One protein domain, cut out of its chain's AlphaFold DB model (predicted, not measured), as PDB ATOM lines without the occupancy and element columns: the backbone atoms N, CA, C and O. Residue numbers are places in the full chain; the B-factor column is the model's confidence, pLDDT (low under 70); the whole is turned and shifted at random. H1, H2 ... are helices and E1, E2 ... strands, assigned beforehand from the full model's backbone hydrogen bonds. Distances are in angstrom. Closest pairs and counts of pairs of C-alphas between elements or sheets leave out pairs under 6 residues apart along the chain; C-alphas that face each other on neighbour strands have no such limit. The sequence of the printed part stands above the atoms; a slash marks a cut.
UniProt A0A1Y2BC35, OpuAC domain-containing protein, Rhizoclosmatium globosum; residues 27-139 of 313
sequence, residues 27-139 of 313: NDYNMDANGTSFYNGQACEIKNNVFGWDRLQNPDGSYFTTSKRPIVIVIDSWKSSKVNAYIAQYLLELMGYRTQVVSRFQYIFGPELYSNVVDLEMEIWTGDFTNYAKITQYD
ATOM      1  N   ASN A  27      30.769   1.622  49.652       89.88
ATOM      2  CA  ASN A  27      30.185   0.579  50.490       89.88
ATOM      3  C   ASN A  27      28.741   0.885  50.903       89.88
ATOM      4  O   ASN A  27      27.934  -0.039  50.998       89.88
ATOM      5  N   ASP A  28      28.394   2.165  51.078       89.75
ATOM      6  CA  ASP A  28      27.035   2.585  51.447       89.75
ATOM      7  C   ASP A  28      26.013   2.284  50.333       89.75
ATOM      8  O   ASP A  28      24.807   2.279  50.575       89.75
ATOM      9  N   TYR A  29      26.496   1.991  49.120       90.50
ATOM     10  CA  TYR A  29      25.694   1.759  47.921       90.50
ATOM     11  C   TYR A  29      25.883   0.362  47.327       90.50
ATOM     12  O   TYR A  29      25.559   0.158  46.160       90.50
ATOM     13  N   ASN A  30      26.397  -0.601  48.104       92.50
ATOM     14  CA  ASN A  30      26.645  -1.971  47.640       92.50
ATOM     15  C   ASN A  30      27.685  -2.061  46.490       92.50
ATOM     16  O   ASN A  30      27.609  -2.948  45.638       92.50
ATOM     17  N   MET A  31      28.669  -1.151  46.478       94.62
ATOM     18  CA  MET A  31      29.699  -1.056  45.435       94.62
ATOM     19  C   MET A  31      31.122  -0.989  46.002       94.62
ATOM     20  O   MET A  31      31.364  -0.363  47.029       94.62
ATOM     21  N   ASP A  32      32.083  -1.550  45.273       93.88
ATOM     22  CA  ASP A  32      33.522  -1.449  45.514       93.88
ATOM     23  C   ASP A  32      34.194  -0.643  44.401       93.88
ATOM     24  O   ASP A  32      34.038  -0.947  43.217       93.88
ATOM     25  N   ALA A  33      35.003   0.344  44.769       90.62
ATOM     26  CA  ALA A  33      35.798   1.132  43.832       90.62
ATOM     27  C   ALA A  33      37.287   0.769  43.822       90.62
ATOM     28  O   ALA A  33      38.080   1.516  43.250       90.62
ATOM     29  N   ASN A  34      37.704  -0.342  44.440       88.81
ATOM     30  CA  ASN A  34      39.115  -0.731  44.516       88.81
ATOM     31  C   ASN A  34      39.982   0.407  45.101       88.81
ATOM     32  O   ASN A  34      40.989   0.839  44.522       88.81
ATOM     33  N   GLY A  35      39.518   0.986  46.213       82.75
ATOM     34  CA  GLY A  35      40.086   2.205  46.787       82.75
ATOM     35  C   GLY A  35      39.883   3.424  45.879       82.75
ATOM     36  O   GLY A  35      38.757   3.805  45.578       82.75
ATOM     37  N   THR A  36      40.980   4.067  45.469       79.12
ATOM     38  CA  THR A  36      40.963   5.232  44.562       79.12
ATOM     39  C   THR A  36      41.247   4.870  43.101       79.12
ATOM     40  O   THR A  36      41.296   5.764  42.257       79.12
ATOM     41  N   SER A  37      41.500   3.590  42.809       84.06
ATOM     42  CA  SER A  37      42.031   3.138  41.516       84.06
ATOM     43  C   SER A  37      40.961   2.656  40.540       84.06
ATOM     44  O   SER A  37      41.220   2.668  39.339       84.06
ATOM     45  N   PHE A  38      39.773   2.274  41.026       93.69
ATOM     46  CA  PHE A  38      38.700   1.653  40.239       93.69
ATOM     47  C   PHE A  38      39.117   0.317  39.594       93.69
ATOM     48  O   PHE A  38      40.278  -0.102  39.637       93.69
ATOM     49  N   TYR A  39      38.148  -0.407  39.035       95.38
ATOM     50  CA  TYR A  39      38.353  -1.676  38.324       95.38
ATOM     51  C   TYR A  39      38.464  -1.493  36.809       95.38
ATOM     52  O   TYR A  39      38.153  -2.420  36.058       95.38
ATOM     53  N   ASN A  40      38.849  -0.297  36.351       94.06
ATOM     54  CA  ASN A  40      38.917   0.039  34.932       94.06
ATOM     55  C   ASN A  40      39.725  -1.002  34.143       94.06
ATOM     56  O   ASN A  40      40.787  -1.460  34.573       94.06
ATOM     57  N   GLY A  41      39.218  -1.344  32.961       87.94
ATOM     58  CA  GLY A  41      39.938  -2.137  31.979       87.94
ATOM     59  C   GLY A  41      41.199  -1.418  31.503       87.94
ATOM     60  O   GLY A  41      41.351  -0.202  31.649       87.94
ATOM     61  N   GLN A  42      42.120  -2.185  30.922       87.19
ATOM     62  CA  GLN A  42      43.354  -1.650  30.353       87.19
ATOM     63  C   GLN A  42      43.047  -0.629  29.249       87.19
ATOM     64  O   GLN A  42      42.242  -0.909  28.374       87.19
ATOM     65  N   ALA A  43      43.739   0.512  29.230       80.31
ATOM     66  CA  ALA A  43      43.548   1.512  28.180       80.31
ATOM     67  C   ALA A  43      43.652   0.894  26.768       80.31
ATOM     68  O   ALA A  43      44.632   0.214  26.446       80.31
ATOM     69  N   CYS A  44      42.645   1.145  25.928       75.19
ATOM     70  CA  CYS A  44      42.588   0.677  24.546       75.19
ATOM     71  C   CYS A  44      42.701   1.870  23.587       75.19
ATOM     72  O   CYS A  44      41.756   2.632  23.405       75.19
ATOM     73  N   GLU A  45      43.869   2.050  22.967       72.38
ATOM     74  CA  GLU A  45      44.099   3.149  22.026       72.38
ATOM     75  C   GLU A  45      43.640   2.762  20.608       72.38
ATOM     76  O   GLU A  45      44.290   1.970  19.918       72.38
ATOM     77  N   ILE A  46      42.532   3.344  20.133       70.19
ATOM     78  CA  ILE A  46      42.128   3.220  18.725       70.19
ATOM     79  C   ILE A  46      42.782   4.336  17.915       70.19
ATOM     80  O   ILE A  46      42.340   5.482  17.914       70.19
ATOM     81  N   LYS A  47      43.814   3.964  17.155       71.44
ATOM     82  CA  LYS A  47      44.662   4.882  16.372       71.44
ATOM     83  C   LYS A  47      43.920   5.732  15.327       71.44
ATOM     84  O   LYS A  47      44.460   6.735  14.883       71.44
ATOM     85  N   ASN A  48      42.702   5.346  14.937       71.81
ATOM     86  CA  ASN A  48      41.932   5.974  13.859       71.81
ATOM     87  C   ASN A  48      40.498   6.327  14.296       71.81
ATOM     88  O   ASN A  48      39.532   5.882  13.673       71.81
ATOM     89  N   ASN A  49      40.334   7.122  15.358       73.38
ATOM     90  CA  ASN A  49      39.022   7.654  15.744       73.38
ATOM     91  C   ASN A  49      38.541   8.749  14.765       73.38
ATOM     92  O   ASN A  49      38.642   9.953  15.009       73.38
ATOM     93  N   VAL A  50      38.041   8.316  13.608       73.06
ATOM     94  CA  VAL A  50      37.604   9.195  12.510       73.06
ATOM     95  C   VAL A  50      36.304   9.944  12.803       73.06
ATOM     96  O   VAL A  50      36.027  10.943  12.146       73.06
ATOM     97  N   PHE A  51      35.527   9.502  13.797       74.00
ATOM     98  CA  PHE A  51      34.252  10.126  14.155       74.00
ATOM     99  C   PHE A  51      34.430  11.459  14.890       74.00
ATOM    100  O   PHE A  51      33.537  12.302  14.844       74.00
ATOM    101  N   GLY A  52      35.584  11.670  15.539       78.31
ATOM    102  CA  GLY A  52      35.932  12.935  16.191       78.31
ATOM    103  C   GLY A  52      35.010  13.329  17.347       78.31
ATOM    104  O   GLY A  52      34.925  14.511  17.672       78.31
ATOM    105  N   TRP A  53      34.301  12.370  17.948       80.38
ATOM    106  CA  TRP A  53      33.387  12.614  19.069       80.38
ATOM    107  C   TRP A  53      34.107  13.160  20.305       80.38
ATOM    108  O   TRP A  53      33.587  14.032  20.994       80.38
ATOM    109  N   ASP A  54      35.349  12.730  20.499       84.25
ATOM    110  CA  ASP A  54      36.297  13.241  21.486       84.25
ATOM    111  C   ASP A  54      36.686  14.715  21.270       84.25
ATOM    112  O   ASP A  54      37.169  15.377  22.186       84.25
ATOM    113  N   ARG A  55      36.460  15.245  20.061       87.31
ATOM    114  CA  ARG A  55      36.792  16.619  19.654       87.31
ATOM    115  C   ARG A  55      35.570  17.523  19.535       87.31
ATOM    116  O   ARG A  55      35.708  18.659  19.081       87.31
ATOM    117  N   LEU A  56      34.385  17.057  19.930       87.12
ATOM    118  CA  LEU A  56      33.206  17.917  20.006       87.12
ATOM    119  C   LEU A  56      33.473  19.048  20.999       87.12
ATOM    120  O   LEU A  56      33.902  18.796  22.123       87.12
ATOM    121  N   GLN A  57      33.228  20.290  20.585       90.56
ATOM    122  CA  GLN A  57      33.483  21.479  21.396       90.56
ATOM    123  C   GLN A  57      32.181  22.181  21.779       90.56
ATOM    124  O   GLN A  57      31.226  22.241  21.004       90.56
ATOM    125  N   ASN A  58      32.164  22.739  22.985       87.31
ATOM    126  CA  ASN A  58      31.167  23.708  23.418       87.31
ATOM    127  C   ASN A  58      31.397  25.059  22.700       87.31
ATOM    128  O   ASN A  58      32.478  25.284  22.149       87.31
ATOM    129  N   PRO A  59      30.435  26.005  22.743       91.81
ATOM    130  CA  PRO A  59      30.611  27.339  22.154       91.81
ATOM    131  C   PRO A  59      31.823  28.127  22.682       91.81
ATOM    132  O   PRO A  59      32.292  29.041  22.012       91.81
ATOM    133  N   ASP A  60      32.330  27.781  23.870       90.56
ATOM    134  CA  ASP A  60      33.519  28.380  24.492       90.56
ATOM    135  C   ASP A  60      34.851  27.729  24.055       90.56
ATOM    136  O   ASP A  60      35.915  28.124  24.530       90.56
ATOM    137  N   GLY A  61      34.806  26.736  23.161       88.94
ATOM    138  CA  GLY A  61      35.971  26.006  22.657       88.94
ATOM    139  C   GLY A  61      36.465  24.866  23.556       88.94
ATOM    140  O   GLY A  61      37.370  24.134  23.154       88.94
ATOM    141  N   SER A  62      35.884  24.664  24.745       88.81
ATOM    142  CA  SER A  62      36.192  23.506  25.594       88.81
ATOM    143  C   SER A  62      35.619  22.216  25.003       88.81
ATOM    144  O   SER A  62      34.560  22.238  24.374       88.81
ATOM    145  N   TYR A  63      36.277  21.070  25.212       89.00
ATOM    146  CA  TYR A  63      35.710  19.790  24.779       89.00
ATOM    147  C   TYR A  63      34.435  19.465  25.565       89.00
ATOM    148  O   TYR A  63      34.385  19.579  26.794       89.00
ATOM    149  N   PHE A  64      33.411  19.021  24.842       88.12
ATOM    150  CA  PHE A  64      32.070  18.745  25.343       88.12
ATOM    151  C   PHE A  64      32.069  17.802  26.554       88.12
ATOM    152  O   PHE A  64      31.302  17.993  27.500       88.12
ATOM    153  N   THR A  65      32.945  16.799  26.541       89.38
ATOM    154  CA  THR A  65      33.009  15.742  27.553       89.38
ATOM    155  C   THR A  65      33.883  16.086  28.758       89.38
ATOM    156  O   THR A  65      33.664  15.539  29.837       89.38
ATOM    157  N   THR A  66      34.845  17.009  28.633       84.00
ATOM    158  CA  THR A  66      35.814  17.304  29.708       84.00
ATOM    159  C   THR A  66      35.145  17.868  30.962       84.00
ATOM    160  O   THR A  66      35.554  17.543  32.077       84.00
ATOM    161  N   SER A  67      34.084  18.664  30.802       83.88
ATOM    162  CA  SER A  67      33.318  19.232  31.921       83.88
ATOM    163  C   SER A  67      32.316  18.254  32.547       83.88
ATOM    164  O   SER A  67      31.747  18.549  33.599       83.88
ATOM    165  N   LYS A  68      32.086  17.085  31.934       88.94
ATOM    166  CA  LYS A  68      31.165  16.064  32.451       88.94
ATOM    167  C   LYS A  68      31.855  15.232  33.526       88.94
ATOM    168  O   LYS A  68      33.060  14.984  33.446       88.94
ATOM    169  N   ARG A  69      31.103  14.793  34.541       92.31
ATOM    170  CA  ARG A  69      31.623  13.838  35.532       92.31
ATOM    171  C   ARG A  69      31.954  12.493  34.867       92.31
ATOM    172  O   ARG A  69      31.384  12.209  33.812       92.31
ATOM    173  N   PRO A  70      32.852  11.682  35.454       93.56
ATOM    174  CA  PRO A  70      33.070  10.327  34.973       93.56
ATOM    175  C   PRO A  70      31.766   9.522  34.959       93.56
ATOM    176  O   PRO A  70      30.960   9.648  35.884       93.56
ATOM    177  N   ILE A  71      31.585   8.723  33.909       95.94
ATOM    178  CA  ILE A  71      30.517   7.730  33.801       95.94
ATOM    179  C   ILE A  71      30.927   6.518  34.634       95.94
ATOM    180  O   ILE A  71      31.997   5.945  34.418       95.94
ATOM    181  N   VAL A  72      30.087   6.143  35.585       97.12
ATOM    182  CA  VAL A  72      30.327   5.031  36.497       97.12
ATOM    183  C   VAL A  72      29.637   3.783  35.955       97.12
ATOM    184  O   VAL A  72      28.418   3.757  35.795       97.12
ATOM    185  N   ILE A  73      30.425   2.751  35.668       97.56
ATOM    186  CA  ILE A  73      29.981   1.483  35.087       97.56
ATOM    187  C   ILE A  73      30.109   0.395  36.153       97.56
ATOM    188  O   ILE A  73      31.164   0.276  36.779       97.56
ATOM    189  N   VAL A  74      29.069  -0.409  36.354       96.75
ATOM    190  CA  VAL A  74      29.118  -1.539  37.295       96.75
ATOM    191  C   VAL A  74      29.562  -2.833  36.604       96.75
ATOM    192  O   VAL A  74      29.218  -3.088  35.448       96.75
ATOM    193  N   ILE A  75      30.336  -3.643  37.327       96.44
ATOM    194  CA  ILE A  75      30.639  -5.042  37.012       96.44
ATOM    195  C   ILE A  75      30.166  -5.957  38.139       96.44
ATOM    196  O   ILE A  75      30.211  -5.599  39.316       96.44
ATOM    197  N   ASP A  76      29.805  -7.179  37.774       94.56
ATOM    198  CA  ASP A  76      29.555  -8.272  38.705       94.56
ATOM    199  C   ASP A  76      30.753  -9.235  38.761       94.56
ATOM    200  O   ASP A  76      31.758  -9.110  38.045       94.56
ATOM    201  N   SER A  77      30.652 -10.234  39.634       90.38
ATOM    202  CA  SER A  77      31.710 -11.211  39.908       90.38
ATOM    203  C   SER A  77      32.064 -12.096  38.702       90.38
ATOM    204  O   SER A  77      33.186 -12.614  38.625       90.38
ATOM    205  N   TRP A  78      31.164 -12.257  37.724       86.94
ATOM    206  CA  TRP A  78      31.373 -13.139  36.575       86.94
ATOM    207  C   TRP A  78      31.990 -12.436  35.351       86.94
ATOM    208  O   TRP A  78      31.958 -11.220  35.171       86.94
ATOM    209  N   LYS A  79      32.616 -13.233  34.476       88.25
ATOM    210  CA  LYS A  79      33.499 -12.726  33.408       88.25
ATOM    211  C   LYS A  79      32.784 -11.974  32.286       88.25
ATOM    212  O   LYS A  79      33.374 -11.033  31.763       88.25
ATOM    213  N   SER A  80      31.583 -12.395  31.880       87.06
ATOM    214  CA  SER A  80      30.841 -11.695  30.823       87.06
ATOM    215  C   SER A  80      30.513 -10.262  31.242       87.06
ATOM    216  O   SER A  80      30.772  -9.360  30.447       87.06
ATOM    217  N   SER A  81      30.127 -10.037  32.508       92.38
ATOM    218  CA  SER A  81      29.805  -8.695  33.018       92.38
ATOM    219  C   SER A  81      31.002  -7.755  32.844       92.38
ATOM    220  O   SER A  81      30.889  -6.684  32.246       92.38
ATOM    221  N   LYS A  82      32.205  -8.234  33.193       93.62
ATOM    222  CA  LYS A  82      33.469  -7.508  32.983       93.62
ATOM    223  C   LYS A  82      33.756  -7.220  31.510       93.62
ATOM    224  O   LYS A  82      34.119  -6.100  31.169       93.62
ATOM    225  N   VAL A  83      33.597  -8.208  30.626       90.31
ATOM    226  CA  VAL A  83      33.839  -8.025  29.182       90.31
ATOM    227  C   VAL A  83      32.910  -6.955  28.608       90.31
ATOM    228  O   VAL A  83      33.381  -6.057  27.911       90.31
ATOM    229  N   ASN A  84      31.617  -7.009  28.929       91.94
ATOM    230  CA  ASN A  84      30.643  -6.037  28.441       91.94
ATOM    231  C   ASN A  84      30.913  -4.630  28.985       91.94
ATOM    232  O   ASN A  84      30.904  -3.665  28.218       91.94
ATOM    233  N   ALA A  85      31.217  -4.514  30.279       94.94
ATOM    234  CA  ALA A  85      31.563  -3.243  30.903       94.94
ATOM    235  C   ALA A  85      32.835  -2.628  30.306       94.94
ATOM    236  O   ALA A  85      32.855  -1.432  30.040       94.94
ATOM    237  N   TYR A  86      33.877  -3.420  30.034       94.81
ATOM    238  CA  TYR A  86      35.116  -2.905  29.440       94.81
ATOM    239  C   TYR A  86      34.958  -2.514  27.972       94.81
ATOM    240  O   TYR A  86      35.535  -1.518  27.548       94.81
ATOM    241  N   ILE A  87      34.131  -3.227  27.201       91.62
ATOM    242  CA  ILE A  87      33.766  -2.781  25.848       91.62
ATOM    243  C   ILE A  87      33.039  -1.432  25.920       91.62
ATOM    244  O   ILE A  87      33.393  -0.514  25.182       91.62
ATOM    245  N   ALA A  88      32.067  -1.281  26.828       93.44
ATOM    246  CA  ALA A  88      31.369  -0.012  27.029       93.44
ATOM    247  C   ALA A  88      32.320   1.103  27.490       93.44
ATOM    248  O   ALA A  88      32.269   2.203  26.945       93.44
ATOM    249  N   GLN A  89      33.224   0.805  28.428       94.56
ATOM    250  CA  GLN A  89      34.270   1.716  28.888       94.56
ATOM    251  C   GLN A  89      35.079   2.243  27.700       94.56
ATOM    252  O   GLN A  89      35.158   3.453  27.511       94.56
ATOM    253  N   TYR A  90      35.612   1.353  26.858       91.75
ATOM    254  CA  TYR A  90      36.414   1.754  25.702       91.75
ATOM    255  C   TYR A  90      35.613   2.594  24.714       91.75
ATOM    256  O   TYR A  90      36.106   3.611  24.240       91.75
ATOM    257  N   LEU A  91      34.369   2.211  24.416       90.00
ATOM    258  CA  LEU A  91      33.518   2.988  23.517       90.00
ATOM    259  C   LEU A  91      33.268   4.399  24.053       90.00
ATOM    260  O   LEU A  91      33.388   5.349  23.289       90.00
ATOM    261  N   LEU A  92      32.987   4.547  25.350       92.69
ATOM    262  CA  LEU A  92      32.767   5.842  25.999       92.69
ATOM    263  C   LEU A  92      34.038   6.700  26.037       92.69
ATOM    264  O   LEU A  92      33.983   7.893  25.726       92.69
ATOM    265  N   GLU A  93      35.183   6.097  26.360       91.00
ATOM    266  CA  GLU A  93      36.489   6.762  26.343       91.00
ATOM    267  C   GLU A  93      36.851   7.249  24.930       91.00
ATOM    268  O   GLU A  93      37.361   8.359  24.773       91.00
ATOM    269  N   LEU A  94      36.488   6.503  23.879       87.94
ATOM    270  CA  LEU A  94      36.641   6.943  22.485       87.94
ATOM    271  C   LEU A  94      35.753   8.130  22.118       87.94
ATOM    272  O   LEU A  94      36.104   8.902  21.226       87.94
ATOM    273  N   MET A  95      34.614   8.309  22.785       89.31
ATOM    274  CA  MET A  95      33.814   9.528  22.626       89.31
ATOM    275  C   MET A  95      34.355  10.690  23.471       89.31
ATOM    276  O   MET A  95      33.766  11.767  23.466       89.31
ATOM    277  N   GLY A  96      35.459  10.488  24.198       89.69
ATOM    278  CA  GLY A  96      36.103  11.483  25.049       89.69
ATOM    279  C   GLY A  96      35.563  11.540  26.479       89.69
ATOM    280  O   GLY A  96      35.919  12.468  27.209       89.69
ATOM    281  N   TYR A  97      34.692  10.616  26.901       92.50
ATOM    282  CA  TYR A  97      34.226  10.568  28.288       92.50
ATOM    283  C   TYR A  97      35.292   9.993  29.219       92.50
ATOM    284  O   TYR A  97      36.114   9.167  28.837       92.50
ATOM    285  N   ARG A  98      35.241  10.413  30.483       92.75
ATOM    286  CA  ARG A  98      35.951   9.735  31.569       92.75
ATOM    287  C   ARG A  98      35.055   8.633  32.115       92.75
ATOM    288  O   ARG A  98      33.850   8.846  32.229       92.75
ATOM    289  N   THR A  99      35.637   7.513  32.511       94.62
ATOM    290  CA  THR A  99      34.896   6.362  33.041       94.62
ATOM    291  C   THR A  99      35.521   5.835  34.323       94.62
ATOM    292  O   THR A  99      36.732   5.920  34.528       94.62
ATOM    293  N   GLN A 100      34.686   5.272  35.185       96.00
ATOM    294  CA  GLN A 100      35.070   4.603  36.423       96.00
ATOM    295  C   GLN A 100      34.329   3.275  36.492       96.00
ATOM    296  O   GLN A 100      33.114   3.255  36.328       96.00
ATOM    297  N   VAL A 101      35.040   2.172  36.719       97.00
ATOM    298  CA  VAL A 101      34.415   0.854  36.866       97.00
ATOM    299  C   VAL A 101      34.394   0.450  38.337       97.00
ATOM    300  O   VAL A 101      35.435   0.460  38.995       97.00
ATOM    301  N   VAL A 102      33.219   0.083  38.842       96.81
ATOM    302  CA  VAL A 102      32.994  -0.363  40.227       96.81
ATOM    303  C   VAL A 102      32.430  -1.779  40.249       96.81
ATOM    304  O   VAL A 102      31.730  -2.175  39.323       96.81
ATOM    305  N   SER A 103      32.740  -2.556  41.285       96.06
ATOM    306  CA  SER A 103      32.247  -3.928  41.440       96.06
ATOM    307  C   SER A 103      31.081  -3.982  42.413       96.06
ATOM    308  O   SER A 103      31.173  -3.436  43.505       96.06
ATOM    309  N   ARG A 104      30.011  -4.695  42.069       94.62
ATOM    310  CA  ARG A 104      28.909  -4.969  42.997       94.62
ATOM    311  C   ARG A 104      29.325  -6.035  44.020       94.62
ATOM    312  O   ARG A 104      29.940  -7.032  43.640       94.62
ATOM    313  N   PHE A 105      28.990  -5.843  45.301       88.25
ATOM    314  CA  PHE A 105      29.261  -6.850  46.343       88.25
ATOM    315  C   PHE A 105      28.177  -7.921  46.400       88.25
ATOM    316  O   PHE A 105      28.436  -9.105  46.206       88.25
ATOM    317  N   GLN A 106      26.950  -7.498  46.699       88.44
ATOM    318  CA  GLN A 106      25.786  -8.366  46.775       88.44
ATOM    319  C   GLN A 106      25.007  -8.241  45.486       88.44
ATOM    320  O   GLN A 106      24.759  -7.123  45.044       88.44
ATOM    321  N   TYR A 107      24.571  -9.354  44.906       91.31
ATOM    322  CA  TYR A 107      23.819  -9.351  43.654       91.31
ATOM    323  C   TYR A 107      22.373  -8.851  43.847       91.31
ATOM    324  O   TYR A 107      21.402  -9.605  43.829       91.31
ATOM    325  N   ILE A 108      22.252  -7.551  44.110       90.25
ATOM    326  CA  ILE A 108      21.031  -6.794  44.365       90.25
ATOM    327  C   ILE A 108      21.028  -5.624  43.388       90.25
ATOM    328  O   ILE A 108      21.974  -4.839  43.355       90.25
ATOM    329  N   PHE A 109      19.946  -5.507  42.626       90.62
ATOM    330  CA  PHE A 109      19.763  -4.451  41.640       90.62
ATOM    331  C   PHE A 109      18.969  -3.280  42.222       90.62
ATOM    332  O   PHE A 109      17.894  -3.480  42.799       90.62
ATOM    333  N   GLY A 110      19.464  -2.056  42.029       90.19
ATOM    334  CA  GLY A 110      18.683  -0.838  42.240       90.19
ATOM    335  C   GLY A 110      19.251   0.199  43.206       90.19
ATOM    336  O   GLY A 110      19.173   1.374  42.843       90.19
ATOM    337  N   PRO A 111      19.770  -0.142  44.408       91.69
ATOM    338  CA  PRO A 111      20.264   0.851  45.371       91.69
ATOM    339  C   PRO A 111      21.176   1.921  44.746       91.69
ATOM    340  O   PRO A 111      21.002   3.116  44.979       91.69
ATOM    341  N   GLU A 112      22.074   1.497  43.867       91.00
ATOM    342  CA  GLU A 112      23.016   2.322  43.122       91.00
ATOM    343  C   GLU A 112      22.357   3.317  42.150       91.00
ATOM    344  O   GLU A 112      22.853   4.435  41.974       91.00
ATOM    345  N   LEU A 113      21.215   2.945  41.562       92.50
ATOM    346  CA  LEU A 113      20.442   3.785  40.645       92.50
ATOM    347  C   LEU A 113      19.593   4.801  41.415       92.50
ATOM    348  O   LEU A 113      19.576   5.980  41.066       92.50
ATOM    349  N   TYR A 114      18.950   4.387  42.515       93.19
ATOM    350  CA  TYR A 114      18.199   5.308  43.383       93.19
ATOM    351  C   TYR A 114      19.084   6.396  43.991       93.19
ATOM    352  O   TYR A 114      18.627   7.517  44.213       93.19
ATOM    353  N   SER A 115      20.348   6.074  44.260       91.38
ATOM    354  CA  SER A 115      21.325   7.021  44.794       91.38
ATOM    355  C   SER A 115      22.101   7.789  43.722       91.38
ATOM    356  O   SER A 115      22.883   8.669  44.077       91.38
ATOM    357  N   ASN A 116      21.873   7.509  42.432       91.19
ATOM    358  CA  ASN A 116      22.543   8.169  41.306       91.19
ATOM    359  C   ASN A 116      24.085   8.097  41.394       91.19
ATOM    360  O   ASN A 116      24.783   9.061  41.069       91.19
ATOM    361  N   VAL A 117      24.611   6.966  41.884       92.75
ATOM    362  CA  VAL A 117      26.060   6.725  42.023       92.75
ATOM    363  C   VAL A 117      26.627   5.843  40.908       92.75
ATOM    364  O   VAL A 117      27.828   5.894  40.660       92.75
ATOM    365  N   VAL A 118      25.777   5.071  40.222       94.94
ATOM    366  CA  VAL A 118      26.111   4.272  39.030       94.94
ATOM    367  C   VAL A 118      25.278   4.763  37.849       94.94
ATOM    368  O   VAL A 118      24.104   5.088  38.011       94.94
ATOM    369  N   ASP A 119      25.888   4.807  36.662       95.94
ATOM    370  CA  ASP A 119      25.258   5.290  35.429       95.94
ATOM    371  C   ASP A 119      24.890   4.173  34.455       95.94
ATOM    372  O   ASP A 119      23.959   4.328  33.666       95.94
ATOM    373  N   LEU A 120      25.661   3.081  34.449       95.19
ATOM    374  CA  LEU A 120      25.572   2.070  33.405       95.19
ATOM    375  C   LEU A 120      25.848   0.661  33.932       95.19
ATOM    376  O   LEU A 120      26.874   0.405  34.559       95.19
ATOM    377  N   GLU A 121      24.961  -0.267  33.582       94.00
ATOM    378  CA  GLU A 121      25.126  -1.707  33.761       94.00
ATOM    379  C   GLU A 121      24.877  -2.402  32.425       94.00
ATOM    380  O   GLU A 121      23.839  -2.204  31.794       94.00
ATOM    381  N   MET A 122      25.846  -3.197  31.972       93.38
ATOM    382  CA  MET A 122      25.819  -3.781  30.626       93.38
ATOM    383  C   MET A 122      25.286  -5.218  30.587       93.38
ATOM    384  O   MET A 122      25.156  -5.791  29.504       93.38
ATOM    385  N   GLU A 123      25.005  -5.828  31.739       90.94
ATOM    386  CA  GLU A 123      24.562  -7.220  31.810       90.94
ATOM    387  C   GLU A 123      23.569  -7.443  32.953       90.94
ATOM    388  O   GLU A 123      23.898  -8.007  33.990       90.94
ATOM    389  N   ILE A 124      22.325  -7.016  32.729       90.19
ATOM    390  CA  ILE A 124      21.230  -7.235  33.675       90.19
ATOM    391  C   ILE A 124      20.473  -8.510  33.303       90.19
ATOM    392  O   ILE A 124      19.792  -8.576  32.276       90.19
ATOM    393  N   TRP A 125      20.523  -9.508  34.181       87.56
ATOM    394  CA  TRP A 125      19.699 -10.710  34.078       87.56
ATOM    395  C   TRP A 125      18.318 -10.439  34.669       87.56
ATOM    396  O   TRP A 125      18.059 -10.693  35.841       87.56
ATOM    397  N   THR A 126      17.405  -9.904  33.857       85.19
ATOM    398  CA  THR A 126      16.085  -9.442  34.334       85.19
ATOM    399  C   THR A 126      15.275 -10.516  35.066       85.19
ATOM    400  O   THR A 126      14.497 -10.187  35.957       85.19
ATOM    401  N   GLY A 127      15.471 -11.796  34.731       79.81
ATOM    402  CA  GLY A 127      14.817 -12.927  35.395       79.81
ATOM    403  C   GLY A 127      15.256 -13.156  36.845       79.81
ATOM    404  O   GLY A 127      14.510 -13.773  37.603       79.81
ATOM    405  N   ASP A 128      16.417 -12.635  37.244       84.62
ATOM    406  CA  ASP A 128      16.918 -12.738  38.615       84.62
ATOM    407  C   ASP A 128      16.329 -11.650  39.536       84.62
ATOM    408  O   ASP A 128      16.421 -11.759  40.759       84.62
ATOM    409  N   PHE A 129      15.686 -10.615  38.974       86.62
ATOM    410  CA  PHE A 129      15.260  -9.423  39.710       86.62
ATOM    411  C   PHE A 129      13.757  -9.157  39.605       86.62
ATOM    412  O   PHE A 129      13.228  -8.766  38.566       86.62
ATOM    413  N   THR A 130      13.053  -9.253  40.733       86.06
ATOM    414  CA  THR A 130      11.609  -8.959  40.802       86.06
ATOM    415  C   THR A 130      11.288  -7.465  40.699       86.06
ATOM    416  O   THR A 130      10.164  -7.094  40.365       86.06
ATOM    417  N   ASN A 131      12.258  -6.591  40.974       88.75
ATOM    418  CA  ASN A 131      12.101  -5.137  40.990       88.75
ATOM    419  C   ASN A 131      12.511  -4.448  39.677       88.75
ATOM    420  O   ASN A 131      12.426  -3.222  39.602       88.75
ATOM    421  N   TYR A 132      12.907  -5.195  38.637       89.94
ATOM    422  CA  TYR A 132      13.372  -4.611  37.374       89.94
ATOM    423  C   TYR A 132      12.346  -3.646  36.763       89.94
ATOM    424  O   TYR A 132      12.663  -2.491  36.476       89.94
ATOM    425  N   ALA A 133      11.084  -4.080  36.649       88.19
ATOM    426  CA  ALA A 133      10.007  -3.236  36.133       88.19
ATOM    427  C   ALA A 133       9.763  -2.009  37.025       88.19
ATOM    428  O   ALA A 133       9.540  -0.917  36.506       88.19
ATOM    429  N   LYS A 134       9.852  -2.159  38.359       91.62
ATOM    430  CA  LYS A 134       9.730  -1.047  39.320       91.62
ATOM    431  C   LYS A 134      10.726   0.065  38.999       91.62
ATOM    432  O   LYS A 134      10.326   1.218  38.874       91.62
ATOM    433  N   ILE A 135      11.992  -0.296  38.819       94.00
ATOM    434  CA  ILE A 135      13.094   0.638  38.563       94.00
ATOM    435  C   ILE A 135      12.943   1.339  37.208       94.00
ATOM    436  O   ILE A 135      13.109   2.558  37.135       94.00
ATOM    437  N   THR A 136      12.604   0.595  36.152       91.81
ATOM    438  CA  THR A 136      12.621   1.112  34.773       91.81
ATOM    439  C   THR A 136      11.311   1.767  34.331       91.81
ATOM    440  O   THR A 136      11.328   2.731  33.570       91.81
ATOM    441  N   GLN A 137      10.160   1.283  34.808       90.94
ATOM    442  CA  GLN A 137       8.844   1.704  34.308       90.94
ATOM    443  C   GLN A 137       8.081   2.599  35.292       90.94
ATOM    444  O   GLN A 137       7.479   3.594  34.870       90.94
ATOM    445  N   TYR A 138       8.108   2.257  36.585       92.06
ATOM    446  CA  TYR A 138       7.311   2.936  37.616       92.06
ATOM    447  C   TYR A 138       8.068   4.105  38.246       92.06
ATOM    448  O   TYR A 138       7.627   5.246  38.147       92.06
ATOM    449  N   ASP A 139       9.220   3.825  38.851       95.38
ATOM    450  CA  ASP A 139      10.030   4.832  39.539       95.38
ATOM    451  C   ASP A 139      10.884   5.634  38.557       95.38
ATOM    452  O   ASP A 139      11.178   6.800  38.810       95.38
TER     453      ASP A 139
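Overview. This is residues 27 to 139 of the 313 residues of the protein "OpuAC domain-containing protein" of Rhizoclosmatium globosum (UniProt A0A1Y2BC35). With little regular structure, the model is a pair of parallel strands, E1 and E2, with one long helix, H1, packed on them and long loops around. The short helices H2 and H3 lie far from the loop at Asp 60. Of 113 printed residues, 38 are in named elements, mixed, in the order E1 H1 E2 H2 H3. It is only just compact, close to loose (radius of gyration of the C-alphas 15.6 A), spanning 45 by 30 by 26 A.

Arrangement. Residues 31 to 32 pair antiparallel with residues 103 to 104 of E2, residues 99 to 104. E1, residues 71 to 75, is parallel to E2 at 32 degrees; N 73 and O 100, 2.8 A apart, are within hydrogen-bond range. With H1, residues 79 to 94, between them they form a strand-helix-strand unit, its crossover right-handed. The closest C-alphas of E1 and H1 are Ile 75 and Ser 81, 5.5 A. H2, residues 111 to 114, and H3, residues 132 to 138, are only just apart, 8.3 A. In H1 and H3 every O i to N i+4 pair is within hydrogen-bond range; H2 is too short for one.

Along the chain. E1 begins at C-alpha 71 (30.517, 7.730, 33.801). H1 is 22.7 A long, E2 16.2 A. H3 ends at C-alpha 138 (7.311, 2.936, 37.616).

Size, cuts and confidence. The C-alphas farthest apart, Asp 60 and Gly 127, are 46.6 A apart. The printed part has no cut; H2 to H3 is a long link. No printed residue is under 70 in pLDDT.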